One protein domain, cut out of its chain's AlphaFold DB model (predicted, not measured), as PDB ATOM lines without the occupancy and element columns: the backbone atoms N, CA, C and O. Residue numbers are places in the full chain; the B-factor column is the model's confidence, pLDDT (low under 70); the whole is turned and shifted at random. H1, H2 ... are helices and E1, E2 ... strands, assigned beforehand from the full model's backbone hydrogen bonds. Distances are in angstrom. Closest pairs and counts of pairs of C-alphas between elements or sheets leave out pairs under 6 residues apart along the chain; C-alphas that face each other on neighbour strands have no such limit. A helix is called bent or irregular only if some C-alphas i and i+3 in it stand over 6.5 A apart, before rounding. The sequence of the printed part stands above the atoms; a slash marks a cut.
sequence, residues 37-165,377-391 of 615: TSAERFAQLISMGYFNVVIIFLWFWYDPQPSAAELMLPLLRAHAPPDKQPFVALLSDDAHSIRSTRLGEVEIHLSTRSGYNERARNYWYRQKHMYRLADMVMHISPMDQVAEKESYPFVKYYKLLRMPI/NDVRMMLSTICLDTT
ATOM      1  N   THR A  37      18.894  24.100 -87.507       63.06
ATOM      2  CA  THR A  37      19.675  24.032 -86.271       63.06
ATOM      3  C   THR A  37      20.716  25.154 -86.169       63.06
ATOM      4  O   THR A  37      21.377  25.266 -85.136       63.06
ATOM      5  N   SER A  38      20.870  25.997 -87.205       68.31
ATOM      6  CA  SER A  38      21.825  27.115 -87.244       68.31
ATOM      7  C   SER A  38      21.280  28.363 -87.956       68.31
ATOM      8  O   SER A  38      20.429  28.271 -88.845       68.31
ATOM      9  N   ALA A  39      21.810  29.531 -87.576       69.81
ATOM     10  CA  ALA A  39      21.495  30.821 -88.195       69.81
ATOM     11  C   ALA A  39      21.930  30.892 -89.670       69.81
ATOM     12  O   ALA A  39      21.211  31.449 -90.494       69.81
ATOM     13  N   GLU A  40      23.058  30.266 -90.022       73.00
ATOM     14  CA  GLU A  40      23.587  30.249 -91.390       73.00
ATOM     15  C   GLU A  40      22.621  29.580 -92.376       73.00
ATOM     16  O   GLU A  40      22.309  30.145 -93.422       73.00
ATOM     17  N   ARG A  41      22.071  28.408 -92.027       74.06
ATOM     18  CA  ARG A  41      21.102  27.718 -92.894       74.06
ATOM     19  C   ARG A  41      19.819  28.526 -93.076       74.06
ATOM     20  O   ARG A  41      19.233  28.510 -94.157       74.06
ATOM     21  N   PHE A  42      19.388  29.239 -92.035       80.31
ATOM     22  CA  PHE A  42      18.247  30.143 -92.142       80.31
ATOM     23  C   PHE A  42      18.570  31.327 -93.064       80.31
ATOM     24  O   PHE A  42      17.801  31.607 -93.980       80.31
ATOM     25  N   ALA A  43      19.737  31.959 -92.909       81.38
ATOM     26  CA  ALA A  43      20.202  33.033 -93.786       81.38
ATOM     27  C   ALA A  43      20.297  32.595 -95.259       81.38
ATOM     28  O   ALA A  43      19.837  33.320 -96.140       81.38
ATOM     29  N   GLN A  44      20.816  31.391 -95.529       81.75
ATOM     30  CA  GLN A  44      20.871  30.808 -96.875       81.75
ATOM     31  C   GLN A  44      19.477  30.610 -97.483       81.75
ATOM     32  O   GLN A  44      19.279  30.883 -98.659       81.75
ATOM     33  N   LEU A  45      18.484  30.166 -96.705       84.12
ATOM     34  CA  LEU A  45      17.110  30.070 -97.202       84.12
ATOM     35  C   LEU A  45      16.555  31.453 -97.561       84.12
ATOM     36  O   LEU A  45      15.934  31.624 -98.612       84.12
ATOM     37  N   ILE A  46      16.730  32.424 -96.665       85.25
ATOM     38  CA  ILE A  46      16.218  33.779 -96.861       85.25
ATOM     39  C   ILE A  46      16.851  34.413 -98.111       85.25
ATOM     40  O   ILE A  46      16.133  35.045 -98.892       85.25
ATOM     41  N   SER A  47      18.145  34.187 -98.357       84.44
ATOM     42  CA  SER A  47      18.845  34.729 -99.529       84.44
ATOM     43  C   SER A  47      18.341  34.174-100.865       84.44
ATOM     44  O   SER A  47      18.511  34.822-101.897       84.44
ATOM     45  N   MET A  48      17.614  33.047-100.862       85.00
ATOM     46  CA  MET A  48      16.935  32.540-102.063       85.00
ATOM     47  C   MET A  48      15.809  33.474-102.545       85.00
ATOM     48  O   MET A  48      15.388  33.391-103.703       85.00
ATOM     49  N   GLY A  49      15.292  34.350-101.673       83.75
ATOM     50  CA  GLY A  49      14.216  35.288-102.004       83.75
ATOM     51  C   GLY A  49      12.889  34.595-102.327       83.75
ATOM     52  O   GLY A  49      12.164  35.030-103.220       83.75
ATOM     53  N   TYR A  50      12.595  33.477-101.654       84.62
ATOM     54  CA  TYR A  50      11.390  32.672-101.892       84.62
ATOM     55  C   TYR A  50      10.108  33.242-101.290       84.62
ATOM     56  O   TYR A  50       9.020  32.870-101.726       84.62
ATOM     57  N   PHE A  51      10.212  34.091-100.272       85.88
ATOM     58  CA  PHE A  51       9.058  34.508 -99.487       85.88
ATOM     59  C   PHE A  51       8.582  35.884 -99.929       85.88
ATOM     60  O   PHE A  51       9.333  36.849 -99.875       85.88
ATOM     61  N   ASN A  52       7.310  35.985-100.309       84.50
ATOM     62  CA  ASN A  52       6.635  37.279-100.432       84.50
ATOM     63  C   ASN A  52       6.121  37.767 -99.073       84.50
ATOM     64  O   ASN A  52       6.020  38.965 -98.837       84.50
ATOM     65  N   VAL A  53       5.781  36.828 -98.189       89.50
ATOM     66  CA  VAL A  53       5.195  37.091 -96.876       89.50
ATOM     67  C   VAL A  53       5.825  36.149 -95.866       89.50
ATOM     68  O   VAL A  53       5.931  34.947 -96.122       89.50
ATOM     69  N   VAL A  54       6.197  36.679 -94.705       91.94
ATOM     70  CA  VAL A  54       6.648  35.895 -93.557       91.94
ATOM     71  C   VAL A  54       5.805  36.274 -92.346       91.94
ATOM     72  O   VAL A  54       5.750  37.438 -91.958       91.94
ATOM     73  N   ILE A  55       5.146  35.278 -91.750       93.56
ATOM     74  CA  ILE A  55       4.376  35.438 -90.514       93.56
ATOM     75  C   ILE A  55       5.147  34.761 -89.385       93.56
ATOM     76  O   ILE A  55       5.395  33.556 -89.448       93.56
ATOM     77  N   ILE A  56       5.509  35.521 -88.354       93.19
ATOM     78  CA  ILE A  56       6.246  35.013 -87.193       93.19
ATOM     79  C   ILE A  56       5.367  35.135 -85.953       93.19
ATOM     80  O   ILE A  56       4.783  36.180 -85.678       93.19
ATOM     81  N   PHE A  57       5.282  34.053 -85.193       91.88
ATOM     82  CA  PHE A  57       4.579  34.026 -83.920       91.88
ATOM     83  C   PHE A  57       5.511  34.541 -82.819       91.88
ATOM     84  O   PHE A  57       6.582  33.969 -82.600       91.88
ATOM     85  N   LEU A  58       5.109  35.605 -82.133       92.38
ATOM     86  CA  LEU A  58       5.872  36.226 -81.061       92.38
ATOM     87  C   LEU A  58       5.388  35.706 -79.706       92.38
ATOM     88  O   LEU A  58       4.230  35.894 -79.358       92.38
ATOM     89  N   TRP A  59       6.297  35.064 -78.967       87.62
ATOM     90  CA  TRP A  59       6.084  34.598 -77.597       87.62
ATOM     91  C   TRP A  59       7.406  34.653 -76.820       87.62
ATOM     92  O   TRP A  59       8.455  34.306 -77.365       87.62
ATOM     93  N   PHE A  60       7.354  34.969 -75.525       85.00
ATOM     94  CA  PHE A  60       8.510  34.938 -74.611       85.00
ATOM     95  C   PHE A  60       8.513  33.698 -73.692       85.00
ATOM     96  O   PHE A  60       8.773  33.794 -72.498       85.00
ATOM     97  N   TRP A  61       8.181  32.510 -74.210       76.50
ATOM     98  CA  TRP A  61       8.063  31.292 -73.379       76.50
ATOM     99  C   TRP A  61       9.361  30.851 -72.701       76.50
ATOM    100  O   TRP A  61       9.303  30.190 -71.667       76.50
ATOM    101  N   TYR A  62      10.507  31.195 -73.285       71.25
ATOM    102  CA  TYR A  62      11.824  30.808 -72.784       71.25
ATOM    103  C   TYR A  62      12.573  31.961 -72.118       71.25
ATOM    104  O   TYR A  62      13.770  31.840 -71.886       71.25
ATOM    105  N   ASP A  63      11.887  33.065 -71.808       71.94
ATOM    106  CA  ASP A  63      12.465  34.221 -71.122       71.94
ATOM    107  C   ASP A  63      13.321  33.793 -69.906       71.94
ATOM    108  O   ASP A  63      12.865  32.960 -69.115       71.94
ATOM    109  N   PRO A  64      14.560  34.301 -69.745       68.31
ATOM    110  CA  PRO A  64      15.142  35.447 -70.449       68.31
ATOM    111  C   PRO A  64      15.621  35.191 -71.895       68.31
ATOM    112  O   PRO A  64      16.085  36.125 -72.543       68.31
ATOM    113  N   GLN A  65      15.464  33.973 -72.440       76.31
ATOM    114  CA  GLN A  65      15.883  33.634 -73.808       76.31
ATOM    115  C   GLN A  65      15.153  34.428 -74.900       76.31
ATOM    116  O   GLN A  65      13.963  34.734 -74.746       76.31
ATOM    117  N   PRO A  66      15.848  34.784 -76.003       74.50
ATOM    118  CA  PRO A  66      15.266  35.362 -77.187       74.50
ATOM    119  C   PRO A  66      14.109  34.521 -77.671       74.50
ATOM    120  O   PRO A  66      14.180  33.295 -77.778       74.50
ATOM    121  N   SER A  67      13.039  35.221 -77.999       82.31
ATOM    122  CA  SER A  67      11.959  34.669 -78.787       82.31
ATOM    123  C   SER A  67      12.464  34.295 -80.184       82.31
ATOM    124  O   SER A  67      13.442  34.848 -80.688       82.31
ATOM    125  N   ALA A  68      11.747  33.397 -80.860       83.44
ATOM    126  CA  ALA A  68      12.049  33.060 -82.251       83.44
ATOM    127  C   ALA A  68      12.064  34.307 -83.159       83.44
ATOM    128  O   ALA A  68      12.891  34.405 -84.061       83.44
ATOM    129  N   ALA A  69      11.196  35.287 -82.889       86.81
ATOM    130  CA  ALA A  69      11.140  36.535 -83.638       86.81
ATOM    131  C   ALA A  69      12.419  37.380 -83.492       86.81
ATOM    132  O   ALA A  69      12.902  37.902 -84.494       86.81
ATOM    133  N   GLU A  70      13.017  37.450 -82.299       82.12
ATOM    134  CA  GLU A  70      14.289  38.165 -82.080       82.12
ATOM    135  C   GLU A  70      15.447  37.569 -82.880       82.12
ATOM    136  O   GLU A  70      16.341  38.296 -83.299       82.12
ATOM    137  N   LEU A  71      15.408  36.261 -83.131       81.25
ATOM    138  CA  LEU A  71      16.444  35.562 -83.889       81.25
ATOM    139  C   LEU A  71      16.204  35.640 -85.395       81.25
ATOM    140  O   LEU A  71      17.134  35.825 -86.176       81.25
ATOM    141  N   MET A  72      14.949  35.500 -85.813       83.19
ATOM    142  CA  MET A  72      14.595  35.401 -87.225       83.19
ATOM    143  C   MET A  72      14.555  36.764 -87.921       83.19
ATOM    144  O   MET A  72      14.968  36.856 -89.074       83.19
ATOM    145  N   LEU A  73      14.064  37.819 -87.262       81.75
ATOM    146  CA  LEU A  73      13.828  39.115 -87.912       81.75
ATOM    147  C   LEU A  73      15.104  39.802 -88.427       81.75
ATOM    148  O   LEU A  73      15.090  40.236 -89.582       81.75
ATOM    149  N   PRO A  74      16.205  39.904 -87.651       79.12
ATOM    150  CA  PRO A  74      17.429  40.531 -88.147       79.12
ATOM    151  C   PRO A  74      18.022  39.771 -89.333       79.12
ATOM    152  O   PRO A  74      18.369  40.383 -90.339       79.12
ATOM    153  N   LEU A  75      18.060  38.434 -89.254       79.81
ATOM    154  CA  LEU A  75      18.551  37.578 -90.337       79.81
ATOM    155  C   LEU A  75      17.692  37.719 -91.593       79.81
ATOM    156  O   LEU A  75      18.216  37.822 -92.699       79.81
ATOM    157  N   LEU A  76      16.371  37.770 -91.422       83.94
ATOM    158  CA  LEU A  76      15.440  37.965 -92.522       83.94
ATOM    159  C   LEU A  76      15.703  39.293 -93.238       83.94
ATOM    160  O   LEU A  76      15.826  39.309 -94.460       83.94
ATOM    161  N   ARG A  77      15.826  40.398 -92.493       80.00
ATOM    162  CA  ARG A  77      16.053  41.724 -93.087       80.00
ATOM    163  C   ARG A  77      17.445  41.865 -93.701       80.00
ATOM    164  O   ARG A  77      17.559  42.482 -94.756       80.00
ATOM    165  N   ALA A  78      18.466  41.273 -93.084       78.00
ATOM    166  CA  ALA A  78      19.849  41.362 -93.547       78.00
ATOM    167  C   ALA A  78      20.139  40.503 -94.788       78.00
ATOM    168  O   ALA A  78      20.923  40.917 -95.639       78.00
ATOM    169  N   HIS A  79      19.530  39.316 -94.895       81.94
ATOM    170  CA  HIS A  79      19.873  38.348 -95.942       81.94
ATOM    171  C   HIS A  79      18.849  38.247 -97.071       81.94
ATOM    172  O   HIS A  79      19.173  37.669 -98.110       81.94
ATOM    173  N   ALA A  80      17.633  38.785 -96.916       83.06
ATOM    174  CA  ALA A  80      16.683  38.808 -98.024       83.06
ATOM    175  C   ALA A  80      17.229  39.713 -99.142       83.06
ATOM    176  O   ALA A  80      17.705  40.816 -98.847       83.06
ATOM    177  N   PRO A  81      17.170  39.285-100.420       84.50
ATOM    178  CA  PRO A  81      17.658  40.104-101.521       84.50
ATOM    179  C   PRO A  81      17.008  41.495-101.493       84.50
ATOM    180  O   PRO A  81      15.809  41.587-101.207       84.50
ATOM    181  N   PRO A  82      17.748  42.584-101.778       75.56
ATOM    182  CA  PRO A  82      17.203  43.943-101.725       75.56
ATOM    183  C   PRO A  82      15.946  44.138-102.589       75.56
ATOM    184  O   PRO A  82      15.058  44.906-102.237       75.56
ATOM    185  N   ASP A  83      15.854  43.404-103.698       78.19
ATOM    186  CA  ASP A  83      14.735  43.377-104.638       78.19
ATOM    187  C   ASP A  83      13.635  42.360-104.271       78.19
ATOM    188  O   ASP A  83      12.653  42.222-104.993       78.19
ATOM    189  N   LYS A  84      13.780  41.613-103.173       82.38
ATOM    190  CA  LYS A  84      12.851  40.548-102.752       82.38
ATOM    191  C   LYS A  84      12.633  40.524-101.241       82.38
ATOM    192  O   LYS A  84      12.502  39.459-100.639       82.38
ATOM    193  N   GLN A  85      12.613  41.697-100.618       82.56
ATOM    194  CA  GLN A  85      12.266  41.819 -99.205       82.56
ATOM    195  C   GLN A  85      10.817  41.347 -98.983       82.56
ATOM    196  O   GLN A  85       9.909  41.862 -99.639       82.56
ATOM    197  N   PRO A  86      10.572  40.376 -98.083       88.75
ATOM    198  CA  PRO A  86       9.218  39.926 -97.791       88.75
ATOM    199  C   PRO A  86       8.457  40.967 -96.964       88.75
ATOM    200  O   PRO A  86       9.043  41.707 -96.169       88.75
ATOM    201  N   PHE A  87       7.129  40.929 -97.069       90.88
ATOM    202  CA  PHE A  87       6.241  41.539 -96.085       90.88
ATOM    203  C   PHE A  87       6.290  40.726 -94.785       90.88
ATOM    204  O   PHE A  87       5.998  39.525 -94.778       90.88
ATOM    205  N   VAL A  88       6.639  41.363 -93.675       92.94
ATOM    206  CA  VAL A  88       6.822  40.710 -92.376       92.94
ATOM    207  C   VAL A  88       5.673  41.055 -91.442       92.94
ATOM    208  O   VAL A  88       5.484  42.214 -91.070       92.94
ATOM    209  N   ALA A  89       4.939  40.035 -91.005       95.50
ATOM    210  CA  ALA A  89       3.878  40.171 -90.019       95.50
ATOM    211  C   ALA A  89       4.214  39.404 -88.732       95.50
ATOM    212  O   ALA A  89       4.571  38.225 -88.774       95.50
ATOM    213  N   LEU A  90       4.063  40.049 -87.579       96.50
ATOM    214  CA  LEU A  90       4.186  39.413 -86.266       96.50
ATOM    215  C   LEU A  90       2.804  39.117 -85.698       96.50
ATOM    216  O   LEU A  90       1.949  39.992 -85.714       96.50
ATOM    217  N   LEU A  91       2.579  37.912 -85.180       95.75
ATOM    218  CA  LEU A  91       1.405  37.599 -84.364       95.75
ATOM    219  C   LEU A  91       1.813  37.572 -82.893       95.75
ATOM    220  O   LEU A  91       2.497  36.634 -82.486       95.75
ATOM    221  N   SER A  92       1.373  38.565 -82.122       93.88
ATOM    222  CA  SER A  92       1.529  38.587 -80.666       93.88
ATOM    223  C   SER A  92       0.291  37.983 -80.008       93.88
ATOM    224  O   SER A  92      -0.845  38.362 -80.318       93.88
ATOM    225  N   ASP A  93       0.493  37.031 -79.100       88.12
ATOM    226  CA  ASP A  93      -0.584  36.467 -78.281       88.12
ATOM    227  C   ASP A  93      -1.012  37.395 -77.146       88.12
ATOM    228  O   ASP A  93      -2.077  37.217 -76.555       88.12
ATOM    229  N   ASP A  94      -0.157  38.358 -76.829       88.94
ATOM    230  CA  ASP A  94      -0.261  39.145 -75.623       88.94
ATOM    231  C   ASP A  94       0.481  40.481 -75.795       88.94
ATOM    232  O   ASP A  94       1.498  40.560 -76.491       88.94
ATOM    233  N   ALA A  95       0.000  41.535 -75.139       93.19
ATOM    234  CA  ALA A  95       0.763  42.763 -74.953       93.19
ATOM    235  C   ALA A  95       1.779  42.585 -73.807       93.19
ATOM    236  O   ALA A  95       1.578  43.077 -72.695       93.19
ATOM    237  N   HIS A  96       2.869  41.854 -74.060       92.50
ATOM    238  CA  HIS A  96       3.755  41.315 -73.019       92.50
ATOM    239  C   HIS A  96       4.303  42.352 -72.029       92.50
ATOM    240  O   HIS A  96       4.274  42.109 -70.820       92.50
ATOM    241  N   SER A  97       4.784  43.508 -72.507       90.38
ATOM    242  CA  SER A  97       5.237  44.595 -71.626       90.38
ATOM    243  C   SER A  97       4.111  45.078 -70.714       90.38
ATOM    244  O   SER A  97       4.306  45.225 -69.510       90.38
ATOM    245  N   ILE A  98       2.927  45.300 -71.284       92.38
ATOM    246  CA  ILE A  98       1.749  45.812 -70.577       92.38
ATOM    247  C   ILE A  98       1.258  44.785 -69.561       92.38
ATOM    248  O   ILE A  98       0.930  45.146 -68.432       92.38
ATOM    249  N   ARG A  99       1.263  43.496 -69.922       91.25
ATOM    250  CA  ARG A  99       0.959  42.407 -68.994       91.25
ATOM    251  C   ARG A  99       1.856  42.465 -67.772       91.25
ATOM    252  O   ARG A  99       1.353  42.431 -66.655       91.25
ATOM    253  N   SER A 100       3.167  42.548 -67.981       90.31
ATOM    254  CA  SER A 100       4.137  42.585 -66.890       90.31
ATOM    255  C   SER A 100       3.935  43.814 -66.002       90.31
ATOM    256  O   SER A 100       3.929  43.665 -64.784       90.31
ATOM    257  N   THR A 101       3.657  44.991 -66.573       90.56
ATOM    258  CA  THR A 101       3.285  46.185 -65.793       90.56
ATOM    259  C   THR A 101       2.049  45.926 -64.934       90.56
ATOM    260  O   THR A 101       2.092  46.109 -63.720       90.56
ATOM    261  N   ARG A 102       0.968  45.422 -65.542       91.00
ATOM    262  CA  ARG A 102      -0.299  45.129 -64.856       91.00
ATOM    263  C   ARG A 102      -0.145  44.090 -63.745       91.00
ATOM    264  O   ARG A 102      -0.832  44.185 -62.738       91.00
ATOM    265  N   LEU A 103       0.731  43.099 -63.918       89.75
ATOM    266  CA  LEU A 103       1.048  42.117 -62.878       89.75
ATOM    267  C   LEU A 103       1.812  42.762 -61.713       89.75
ATOM    268  O   LEU A 103       1.483  42.508 -60.560       89.75
ATOM    269  N   GLY A 104       2.771  43.646 -62.004       88.25
ATOM    270  CA  GLY A 104       3.493  44.407 -60.982       88.25
ATOM    271  C   GLY A 104       2.590  45.315 -60.135       88.25
ATOM    272  O   GLY A 104       2.847  45.486 -58.947       88.25
ATOM    273  N   GLU A 105       1.508  45.857 -60.700       88.44
ATOM    274  CA  GLU A 105       0.547  46.701 -59.964       88.44
ATOM    275  C   GLU A 105      -0.182  45.967 -58.831       88.44
ATOM    276  O   GLU A 105      -0.540  46.591 -57.835       88.44
ATOM    277  N   VAL A 106      -0.433  44.664 -58.996       84.69
ATOM    278  CA  VAL A 106      -1.244  43.863 -58.061       84.69
ATOM    279  C   VAL A 106      -0.428  42.858 -57.251       84.69
ATOM    280  O   VAL A 106      -0.932  42.327 -56.268       84.69
ATOM    281  N   GLU A 107       0.821  42.600 -57.635       84.50
ATOM    282  CA  GLU A 107       1.726  41.731 -56.886       84.50
ATOM    283  C   GLU A 107       2.060  42.350 -55.524       84.50
ATOM    284  O   GLU A 107       2.525  43.491 -55.459       84.50
ATOM    285  N   ILE A 108       1.854  41.607 -54.437       77.81
ATOM    286  CA  ILE A 108       2.072  42.085 -53.066       77.81
ATOM    287  C   ILE A 108       3.526  41.918 -52.613       77.81
ATOM    288  O   ILE A 108       4.009  42.720 -51.810       77.81
ATOM    289  N   HIS A 109       4.251  40.930 -53.147       76.50
ATOM    290  CA  HIS A 109       5.643  40.689 -52.784       76.50
ATOM    291  C   HIS A 109       6.590  41.619 -53.545       76.50
ATOM    292  O   HIS A 109       6.613  41.662 -54.774       76.50
ATOM    293  N   LEU A 110       7.413  42.366 -52.802       76.62
ATOM    294  CA  LEU A 110       8.290  43.397 -53.366       76.62
ATOM    295  C   LEU A 110       9.306  42.844 -54.382       76.62
ATOM    296  O   LEU A 110       9.542  43.481 -55.411       76.62
ATOM    297  N   SER A 111       9.891  41.677 -54.109       73.31
ATOM    298  CA  SER A 111      10.821  40.960 -54.996       73.31
ATOM    299  C   SER A 111      10.161  40.622 -56.335       73.31
ATOM    300  O   SER A 111      10.600  41.083 -57.390       73.31
ATOM    301  N   THR A 112       9.028  39.919 -56.285       78.81
ATOM    302  CA  THR A 112       8.269  39.474 -57.457       78.81
ATOM    303  C   THR A 112       7.730  40.666 -58.252       78.81
ATOM    304  O   THR A 112       7.844  40.705 -59.480       78.81
ATOM    305  N   ARG A 113       7.234  41.702 -57.557       82.06
ATOM    306  CA  ARG A 113       6.822  42.982 -58.148       82.06
ATOM    307  C   ARG A 113       7.973  43.637 -58.907       82.06
ATOM    308  O   ARG A 113       7.791  44.083 -60.040       82.06
ATOM    309  N   SER A 114       9.159  43.685 -58.304       77.31
ATOM    310  CA  SER A 114      10.359  44.242 -58.940       77.31
ATOM    311  C   SER A 114      10.731  43.456 -60.199       77.31
ATOM    312  O   SER A 114      10.987  44.071 -61.236       77.31
ATOM    313  N   GLY A 115      10.641  42.122 -60.155       81.62
ATOM    314  CA  GLY A 115      10.849  41.250 -61.314       81.62
ATOM    315  C   GLY A 115       9.816  41.441 -62.434       81.62
ATOM    316  O   GLY A 115      10.168  41.400 -63.614       81.62
ATOM    317  N   TYR A 116       8.540  41.691 -62.117       84.75
ATOM    318  CA  TYR A 116       7.538  42.075 -63.126       84.75
ATOM    319  C   TYR A 116       7.847  43.439 -63.748       84.75
ATOM    320  O   TYR A 116       7.814  43.570 -64.970       84.75
ATOM    321  N   ASN A 117       8.210  44.433 -62.937       81.06
ATOM    322  CA  ASN A 117       8.545  45.776 -63.418       81.06
ATOM    323  C   ASN A 117       9.802  45.783 -64.301       81.06
ATOM    324  O   ASN A 117       9.866  46.516 -65.290       81.06
ATOM    325  N   GLU A 118      10.802  44.968 -63.970       78.31
ATOM    326  CA  GLU A 118      11.981  44.775 -64.811       78.31
ATOM    327  C   GLU A 118      11.625  44.084 -66.130       78.31
ATOM    328  O   GLU A 118      11.966  44.597 -67.198       78.31
ATOM    329  N   ARG A 119      10.856  42.986 -66.081       84.69
ATOM    330  CA  ARG A 119      10.358  42.310 -67.289       84.69
ATOM    331  C   ARG A 119       9.526  43.231 -68.169       84.69
ATOM    332  O   ARG A 119       9.662  43.162 -69.383       84.69
ATOM    333  N   ALA A 120       8.706  44.104 -67.590       83.25
ATOM    334  CA  ALA A 120       7.947  45.095 -68.345       83.25
ATOM    335  C   ALA A 120       8.878  46.000 -69.163       83.25
ATOM    336  O   ALA A 120       8.730  46.085 -70.380       83.25
ATOM    337  N   ARG A 121       9.901  46.591 -68.527       81.31
ATOM    338  CA  ARG A 121      10.904  47.413 -69.230       81.31
ATOM    339  C   ARG A 121      11.638  46.612 -70.308       81.31
ATOM    340  O   ARG A 121      11.767  47.088 -71.432       81.31
ATOM    341  N   ASN A 122      12.075  45.394 -69.989       83.69
ATOM    342  CA  ASN A 122      12.817  44.543 -70.918       83.69
ATOM    343  C   ASN A 122      11.969  44.143 -72.134       83.69
ATOM    344  O   ASN A 122      12.425  44.280 -73.270       83.69
ATOM    345  N   TYR A 123      10.726  43.699 -71.924       88.50
ATOM    346  CA  TYR A 123       9.806  43.388 -73.016       88.50
ATOM    347  C   TYR A 123       9.518  44.614 -73.867       88.50
ATOM    348  O   TYR A 123       9.522  44.480 -75.085       88.50
ATOM    349  N   TRP A 124       9.361  45.799 -73.271       87.88
ATOM    350  CA  TRP A 124       9.124  47.016 -74.040       87.88
ATOM    351  C   TRP A 124      10.227  47.279 -75.072       87.88
ATOM    352  O   TRP A 124       9.952  47.480 -76.258       87.88
ATOM    353  N   TYR A 125      11.498  47.213 -74.653       81.56
ATOM    354  CA  TYR A 125      12.629  47.395 -75.568       81.56
ATOM    355  C   TYR A 125      12.711  46.276 -76.612       81.56
ATOM    356  O   TYR A 125      12.857  46.559 -77.802       81.56
ATOM    357  N   ARG A 126      12.565  45.012 -76.200       87.31
ATOM    358  CA  ARG A 126      12.639  43.851 -77.106       87.31
ATOM    359  C   ARG A 126      11.531  43.882 -78.162       87.31
ATOM    360  O   ARG A 126      11.813  43.745 -79.352       87.31
ATOM    361  N   GLN A 127      10.290  44.150 -77.751       91.06
ATOM    362  CA  GLN A 127       9.154  44.343 -78.654       91.06
ATOM    363  C   GLN A 127       9.400  45.519 -79.600       91.06
ATOM    364  O   GLN A 127       9.266  45.349 -80.807       91.06
ATOM    365  N   LYS A 128       9.866  46.673 -79.098       84.00
ATOM    366  CA  LYS A 128      10.215  47.832 -79.937       84.00
ATOM    367  C   LYS A 128      11.219  47.481 -81.038       84.00
ATOM    368  O   LYS A 128      11.042  47.921 -82.173       84.00
ATOM    369  N   HIS A 129      12.267  46.718 -80.726       80.75
ATOM    370  CA  HIS A 129      13.268  46.312 -81.716       80.75
ATOM    371  C   HIS A 129      12.684  45.385 -82.784       80.75
ATOM    372  O   HIS A 129      12.898  45.625 -83.969       80.75
ATOM    373  N   MET A 130      11.891  44.388 -82.390       88.50
ATOM    374  CA  MET A 130      11.221  43.498 -83.342       88.50
ATOM    375  C   MET A 130      10.190  44.230 -84.202       88.50
ATOM    376  O   MET A 130      10.137  44.035 -85.413       88.50
ATOM    377  N   TYR A 131       9.393  45.105 -83.594       90.12
ATOM    378  CA  TYR A 131       8.304  45.813 -84.264       90.12
ATOM    379  C   TYR A 131       8.834  46.804 -85.301       90.12
ATOM    380  O   TYR A 131       8.176  47.038 -86.306       90.12
ATOM    381  N   ARG A 132      10.053  47.335 -85.119       82.00
ATOM    382  CA  ARG A 132      10.741  48.151 -86.137       82.00
ATOM    383  C   ARG A 132      11.108  47.369 -87.396       82.00
ATOM    384  O   ARG A 132      11.306  47.976 -88.441       82.00
ATOM    385  N   LEU A 133      11.235  46.048 -87.289       83.12
ATOM    386  CA  LEU A 133      11.570  45.160 -88.401       83.12
ATOM    387  C   LEU A 133      10.321  44.536 -89.041       83.12
ATOM    388  O   LEU A 133      10.450  43.812 -90.031       83.12
ATOM    389  N   ALA A 134       9.131  44.806 -88.501       89.88
ATOM    390  CA  ALA A 134       7.862  44.273 -88.971       89.88
ATOM    391  C   ALA A 134       7.057  45.330 -89.740       89.88
ATOM    392  O   ALA A 134       7.017  46.499 -89.364       89.88
ATOM    393  N   ASP A 135       6.360  44.893 -90.785       91.69
ATOM    394  CA  ASP A 135       5.417  45.722 -91.542       91.69
ATOM    395  C   ASP A 135       4.029  45.716 -90.880       91.69
ATOM    396  O   ASP A 135       3.276  46.693 -90.939       91.69
ATOM    397  N   MET A 136       3.688  44.608 -90.216       95.94
ATOM    398  CA  MET A 136       2.424  44.417 -89.515       95.94
ATOM    399  C   MET A 136       2.626  43.742 -88.160       95.94
ATOM    400  O   MET A 136       3.382  42.780 -88.041       95.94
ATOM    401  N   VAL A 137       1.866  44.181 -87.161       97.19
ATOM    402  CA  VAL A 137       1.674  43.447 -85.907       97.19
ATOM    403  C   VAL A 137       0.197  43.077 -85.778       97.19
ATOM    404  O   VAL A 137      -0.707  43.886 -85.997       97.19
ATOM    405  N   MET A 138      -0.048  41.811 -85.479       97.00
ATOM    406  CA  MET A 138      -1.363  41.218 -85.322       97.00
ATOM    407  C   MET A 138      -1.569  40.794 -83.876       97.00
ATOM    408  O   MET A 138      -0.652  40.260 -83.252       97.00
ATOM    409  N   HIS A 139      -2.793  40.955 -83.384       95.12
ATOM    410  CA  HIS A 139      -3.162  40.616 -82.011       95.12
ATOM    411  C   HIS A 139      -4.363  39.691 -81.970       95.12
ATOM    412  O   HIS A 139      -5.282  39.792 -82.788       95.12
ATOM    413  N   ILE A 140      -4.389  38.831 -80.957       91.19
ATOM    414  CA  ILE A 140      -5.533  37.955 -80.689       91.19
ATOM    415  C   ILE A 140      -6.637  38.642 -79.863       91.19
ATOM    416  O   ILE A 140      -7.700  38.056 -79.677       91.19
ATOM    417  N   SER A 141      -6.393  39.868 -79.380       89.69
ATOM    418  CA  SER A 141      -7.302  40.666 -78.550       89.69
ATOM    419  C   SER A 141      -7.382  42.120 -79.052       89.69
ATOM    420  O   SER A 141      -6.335  42.736 -79.281       89.69
ATOM    421  N   PRO A 142      -8.591  42.707 -79.198       89.50
ATOM    422  CA  PRO A 142      -8.773  44.127 -79.525       89.50
ATOM    423  C   PRO A 142      -8.096  45.081 -78.543       89.50
ATOM    424  O   PRO A 142      -7.498  46.070 -78.960       89.50
ATOM    425  N   MET A 143      -8.139  44.766 -77.248       88.06
ATOM    426  CA  MET A 143      -7.532  45.605 -76.214       88.06
ATOM    427  C   MET A 143      -6.010  45.661 -76.347       88.06
ATOM    428  O   MET A 143      -5.425  46.738 -76.242       88.06
ATOM    429  N   ASP A 144      -5.377  44.519 -76.621       93.00
ATOM    430  CA  ASP A 144      -3.925  44.454 -76.807       93.00
ATOM    431  C   ASP A 144      -3.504  45.202 -78.071       93.00
ATOM    432  O   ASP A 144      -2.526  45.946 -78.045       93.00
ATOM    433  N   GLN A 145      -4.283  45.082 -79.153       94.50
ATOM    434  CA  GLN A 145      -4.037  45.838 -80.378       94.50
ATOM    435  C   GLN A 145      -4.029  47.346 -80.127       94.50
ATOM    436  O   GLN A 145      -3.119  48.039 -80.581       94.50
ATOM    437  N   VAL A 146      -5.053  47.862 -79.441       93.44
ATOM    438  CA  VAL A 146      -5.167  49.297 -79.149       93.44
ATOM    439  C   VAL A 146      -3.994  49.751 -78.283       93.44
ATOM    440  O   VAL A 146      -3.324  50.724 -78.627       93.44
ATOM    441  N   ALA A 147      -3.701  49.013 -77.212       91.25
ATOM    442  CA  ALA A 147      -2.667  49.385 -76.254       91.25
ATOM    443  C   ALA A 147      -1.244  49.315 -76.847       91.25
ATOM    444  O   ALA A 147      -0.405  50.184 -76.594       91.25
ATOM    445  N   GLU A 148      -0.955  48.318 -77.689       94.44
ATOM    446  CA  GLU A 148       0.339  48.234 -78.369       94.44
ATOM    447  C   GLU A 148       0.468  49.219 -79.531       94.44
ATOM    448  O   GLU A 148       1.575  49.679 -79.805       94.44
ATOM    449  N   LYS A 149      -0.634  49.593 -80.190       94.50
ATOM    450  CA  LYS A 149      -0.625  50.669 -81.190       94.50
ATOM    451  C   LYS A 149      -0.271  52.018 -80.569       94.50
ATOM    452  O   LYS A 149       0.465  52.787 -81.178       94.50
ATOM    453  N   GLU A 150      -0.767  52.292 -79.367       92.19
ATOM    454  CA  GLU A 150      -0.395  53.487 -78.605       92.19
ATOM    455  C   GLU A 150       1.082  53.456 -78.182       92.19
ATOM    456  O   GLU A 150       1.788  54.455 -78.308       92.19
ATOM    457  N   SER A 151       1.575  52.291 -77.750       89.12
ATOM    458  CA  SER A 151       2.962  52.121 -77.290       89.12
ATOM    459  C   SER A 151       3.997  52.164 -78.424       89.12
ATOM    460  O   SER A 151       5.126  52.617 -78.217       89.12
ATOM    461  N   TYR A 152       3.635  51.689 -79.620       89.88
ATOM    462  CA  TYR A 152       4.540  51.558 -80.766       89.88
ATOM    463  C   TYR A 152       3.932  52.154 -82.054       89.88
ATOM    464  O   TYR A 152       3.787  51.463 -83.062       89.88
ATOM    465  N   PRO A 153       3.638  53.468 -82.090       90.19
ATOM    466  CA  PRO A 153       2.876  54.098 -83.175       90.19
ATOM    467  C   PRO A 153       3.589  54.099 -84.540       90.19
ATOM    468  O   PRO A 153       3.000  54.487 -85.544       90.19
ATOM    469  N   PHE A 154       4.859  53.683 -84.584       84.75
ATOM    470  CA  PHE A 154       5.662  53.594 -85.801       84.75
ATOM    471  C   PHE A 154       5.371  52.341 -86.644       84.75
ATOM    472  O   PHE A 154       5.800  52.286 -87.795       84.75
ATOM    473  N   VAL A 155       4.684  51.328 -86.102       88.31
ATOM    474  CA  VAL A 155       4.303  50.140 -86.880       88.31
ATOM    475  C   VAL A 155       3.208  50.521 -87.872       88.31
ATOM    476  O   VAL A 155       2.174  51.078 -87.502       88.31
ATOM    477  N   LYS A 156       3.420  50.179 -89.145       88.62
ATOM    478  CA  LYS A 156       2.555  50.593 -90.255       88.62
ATOM    479  C   LYS A 156       1.141  50.015 -90.155       88.62
ATOM    480  O   LYS A 156       0.164  50.741 -90.340       88.62
ATOM    481  N   TYR A 157       1.017  48.722 -89.847       95.25
ATOM    482  CA  TYR A 157      -0.278  48.046 -89.767       95.25
ATOM    483  C   TYR A 157      -0.490  47.308 -88.446       95.25
ATOM    484  O   TYR A 157       0.283  46.432 -88.074       95.25
ATOM    485  N   TYR A 158      -1.630  47.584 -87.814       96.50
ATOM    486  CA  TYR A 158      -2.178  46.782 -86.723       96.50
ATOM    487  C   TYR A 158      -3.424  46.044 -87.204       96.50
ATOM    488  O   TYR A 158      -4.327  46.667 -87.775       96.50
ATOM    489  N   LYS A 159      -3.476  44.722 -87.007       96.19
ATOM    490  CA  LYS A 159      -4.626  43.883 -87.397       96.19
ATOM    491  C   LYS A 159      -5.028  42.915 -86.296       96.19
ATOM    492  O   LYS A 159      -4.257  42.627 -85.388       96.19
ATOM    493  N   LEU A 160      -6.286  42.494 -86.324       94.00
ATOM    494  CA  LEU A 160      -6.748  41.415 -85.465       94.00
ATOM    495  C   LEU A 160      -6.528  40.100 -86.187       94.00
ATOM    496  O   LEU A 160      -6.720  40.020 -87.400       94.00
ATOM    497  N   LEU A 161      -6.130  39.090 -85.427       93.12
ATOM    498  CA  LEU A 161      -6.123  37.697 -85.836       93.12
ATOM    499  C   LEU A 161      -6.573  36.855 -84.644       93.12
ATOM    500  O   LEU A 161      -5.771  36.206 -83.976       93.12
ATOM    501  N   ARG A 162      -7.873  36.924 -84.338       88.81
ATOM    502  CA  ARG A 162      -8.459  36.216 -83.194       88.81
ATOM    503  C   ARG A 162      -8.368  34.699 -83.360       88.81
ATOM    504  O   ARG A 162      -8.349  34.168 -84.472       88.81
ATOM    505  N   MET A 163      -8.341  33.997 -82.226       84.75
ATOM    506  CA  MET A 163      -8.377  32.535 -82.207       84.75
ATOM    507  C   MET A 163      -9.687  32.037 -82.843       84.75
ATOM    508  O   MET A 163     -10.750  32.539 -82.480       84.75
ATOM    509  N   PRO A 164      -9.647  31.022 -83.727       85.06
ATOM    510  CA  PRO A 164     -10.856  30.455 -84.309       85.06
ATOM    511  C   PRO A 164     -11.638  29.648 -83.263       85.06
ATOM    512  O   PRO A 164     -11.355  28.465 -83.031       85.06
ATOM    513  N   ILE A 165     -12.626  30.282 -82.624       81.75
ATOM    514  CA  ILE A 165     -13.401  29.714 -81.507       81.75
ATOM    515  C   ILE A 165     -14.074  28.398 -81.905       81.75
ATOM    516  O   ILE A 165     -14.129  27.475 -81.101       81.75
ATOM    517  N   ASN A 377     -12.826  36.427 -91.032       89.69
ATOM    518  CA  ASN A 377     -12.809  37.793 -91.539       89.69
ATOM    519  C   ASN A 377     -11.483  38.486 -91.208       89.69
ATOM    520  O   ASN A 377     -10.937  39.173 -92.064       89.69
ATOM    521  N   ASP A 378     -10.941  38.239 -90.018       93.44
ATOM    522  CA  ASP A 378      -9.625  38.720 -89.592       93.44
ATOM    523  C   ASP A 378      -8.519  38.269 -90.569       93.44
ATOM    524  O   ASP A 378      -7.770  39.101 -91.087       93.44
ATOM    525  N   VAL A 379      -8.491  36.977 -90.936       91.38
ATOM    526  CA  VAL A 379      -7.570  36.441 -91.959       91.38
ATOM    527  C   VAL A 379      -7.756  37.142 -93.304       91.38
ATOM    528  O   VAL A 379      -6.776  37.542 -93.929       91.38
ATOM    529  N   ARG A 380      -9.004  37.324 -93.755       91.50
ATOM    530  CA  ARG A 380      -9.296  38.019 -95.019       91.50
ATOM    531  C   ARG A 380      -8.758  39.452 -94.998       91.50
ATOM    532  O   ARG A 380      -8.119  39.865 -95.956       91.50
ATOM    533  N   MET A 381      -8.987  40.193 -93.914       92.56
ATOM    534  CA  MET A 381      -8.528  41.577 -93.764       92.56
ATOM    535  C   MET A 381      -7.000  41.684 -93.729       92.56
ATOM    536  O   MET A 381      -6.437  42.606 -94.326       92.56
ATOM    537  N   MET A 382      -6.331  40.744 -93.057       93.19
ATOM    538  CA  MET A 382      -4.873  40.629 -93.053       93.19
ATOM    539  C   MET A 382      -4.338  40.381 -94.469       93.19
ATOM    540  O   MET A 382      -3.526  41.172 -94.949       93.19
ATOM    541  N   LEU A 383      -4.864  39.373 -95.174       91.06
ATOM    542  CA  LEU A 383      -4.441  39.041 -96.538       91.06
ATOM    543  C   LEU A 383      -4.688  40.191 -97.513       91.06
ATOM    544  O   LEU A 383      -3.803  40.520 -98.288       91.06
ATOM    545  N   SER A 384      -5.848  40.850 -97.446       91.12
ATOM    546  CA  SER A 384      -6.130  42.023 -98.279       91.12
ATOM    547  C   SER A 384      -5.136  43.160 -98.037       91.12
ATOM    548  O   SER A 384      -4.717  43.801 -98.992       91.12
ATOM    549  N   THR A 385      -4.733  43.394 -96.784       90.62
ATOM    550  CA  THR A 385      -3.739  44.431 -96.454       90.62
ATOM    551  C   THR A 385      -2.373  44.083 -97.035       90.62
ATOM    552  O   THR A 385      -1.757  44.931 -97.671       90.62
ATOM    553  N   ILE A 386      -1.941  42.831 -96.868       88.94
ATOM    554  CA  ILE A 386      -0.690  42.333 -97.447       88.94
ATOM    555  C   ILE A 386      -0.727  42.468 -98.969       88.94
ATOM    556  O   ILE A 386       0.172  43.067 -99.543       88.94
ATOM    557  N   CYS A 387      -1.789  41.986 -99.623       84.31
ATOM    558  CA  CYS A 387      -1.926  42.071-101.073       84.31
ATOM    559  C   CYS A 387      -1.832  43.518-101.565       84.31
ATOM    560  O   CYS A 387      -1.009  43.782-102.433       84.31
ATOM    561  N   LEU A 388      -2.596  44.449-100.978       81.56
ATOM    562  CA  LEU A 388      -2.584  45.865-101.366       81.56
ATOM    563  C   LEU A 388      -1.189  46.490-101.272       81.56
ATOM    564  O   LEU A 388      -0.766  47.183-102.195       81.56
ATOM    565  N   ASP A 389      -0.469  46.228-100.180       77.75
ATOM    566  CA  ASP A 389       0.867  46.791 -99.979       77.75
ATOM    567  C   ASP A 389       1.907  46.169-100.927       77.75
ATOM    568  O   ASP A 389       2.902  46.798-101.281       77.75
ATOM    569  N   THR A 390       1.641  44.946-101.399       70.44
ATOM    570  CA  THR A 390       2.516  44.218-102.327       70.44
ATOM    571  C   THR A 390       2.248  44.485-103.818       70.44
ATOM    572  O   THR A 390       3.054  44.061-104.643       70.44
ATOM    573  N   THR A 391       1.159  45.167-104.219       56.25
ATOM    574  CA  THR A 391       0.668  45.047-105.613       56.25
ATOM    575  C   THR A 391       1.207  45.972-106.712       56.25
ATOM    576  O   THR A 391       1.029  45.578-107.856       56.25
TER     577      THR A 391
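Overview. This is residues 37 to 165 and 377 to 391 of the 615 residues of a protein of Chrysochromulina tobinii (UniProt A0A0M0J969). A twisted wall of four parallel strands has helices H2 and H5 over one face and H6 over the other, while the long helical hairpin of H3 and H4 reaches away from the sheet and makes much of the length. H1 packs on H2, off the sheet. The printed part has 144 residues, with six named helices and four named strands in the order H1 E1 H2 E2 H3 H4 E3 H5 E4 H6; the sheet's order is E1 E2 E3 E4, and the class is mixed, helices and strands. It is compact, with a radius of gyration of the C-alphas of 16.4 A and spans of 52 by 36 by 29 A.

Along the chain. The strands are E1, residues 53 to 58, 15.9 A long; E2, 87 to 92, 16.4 A; E3, 136 to 139; and E4, 157 to 160. The helices are H1, residues 39 to 47; H2, 68 to 79, 16.6 A; H3, 96 to 106, 16.0 A; H4, 110 to 131, 31.0 A; H5, 142 to 151, 14.4 A; and H6, 377 to 390, 19.8 A. C-alpha 39 of H1 is at (21.495, 30.821, -88.195), C-alpha 110 of H4 at (8.290, 43.397, -53.366) and C-alpha 390 of H6 at (2.516, 44.218, -102.327). H2 is irregular, but only just: C-alphas 71 and 74 are 6.6 A apart.

Arrangement. The sheet is strongly twisted, with edge strands E1 and E4. Within hydrogen-bond range are N 56 and O 89, 2.9 A, between E1 and E2; N 138 and O 90, 2.7 A, between E2 and E3; and N 137 and O 157, 2.9 A, between E3 and E4. E1, H2, E2; E2, H3 H4, E3; and E3, H5, E4 are strand-helix-strand units, parallel neighbour strands with helices between, each with a right-handed crossover. Three layers arise, helices on both faces: H2 and H5 lie on the same face, at heights over the sheet of 10.3 A and 8.9 A, and H6 on the opposite face at 8.5 A. H4 only grazes the sheet with residues 127 to 131. H3 and H4 touch at a shallow tilt of 18 degrees, opposite ways, closest at the C-alphas of Ser 97 and Ala 120, 4.3 A. H1 touches residues 75 to 79 of H2 at a steep tilt of 50 degrees, closest at the C-alphas of Ser 47 and His 79, 5.2 A. Every O i to N i+4 pair is within hydrogen-bond range in H1, H4, H5 and H6, against 6 of 8 in H2 and 6 of 7 in H3.

Size, cuts and confidence. The C-alphas farthest apart, of His 109 and Thr 391, are 53.2 A apart. Residues 166 to 376 are not printed; C-alphas 165 and 377 are 12.9 A apart across the cut. Of the links printed whole, none is long. Mean pLDDT of the printed part is 85.7; residues 37 to 39, 64 and 391 are under 70.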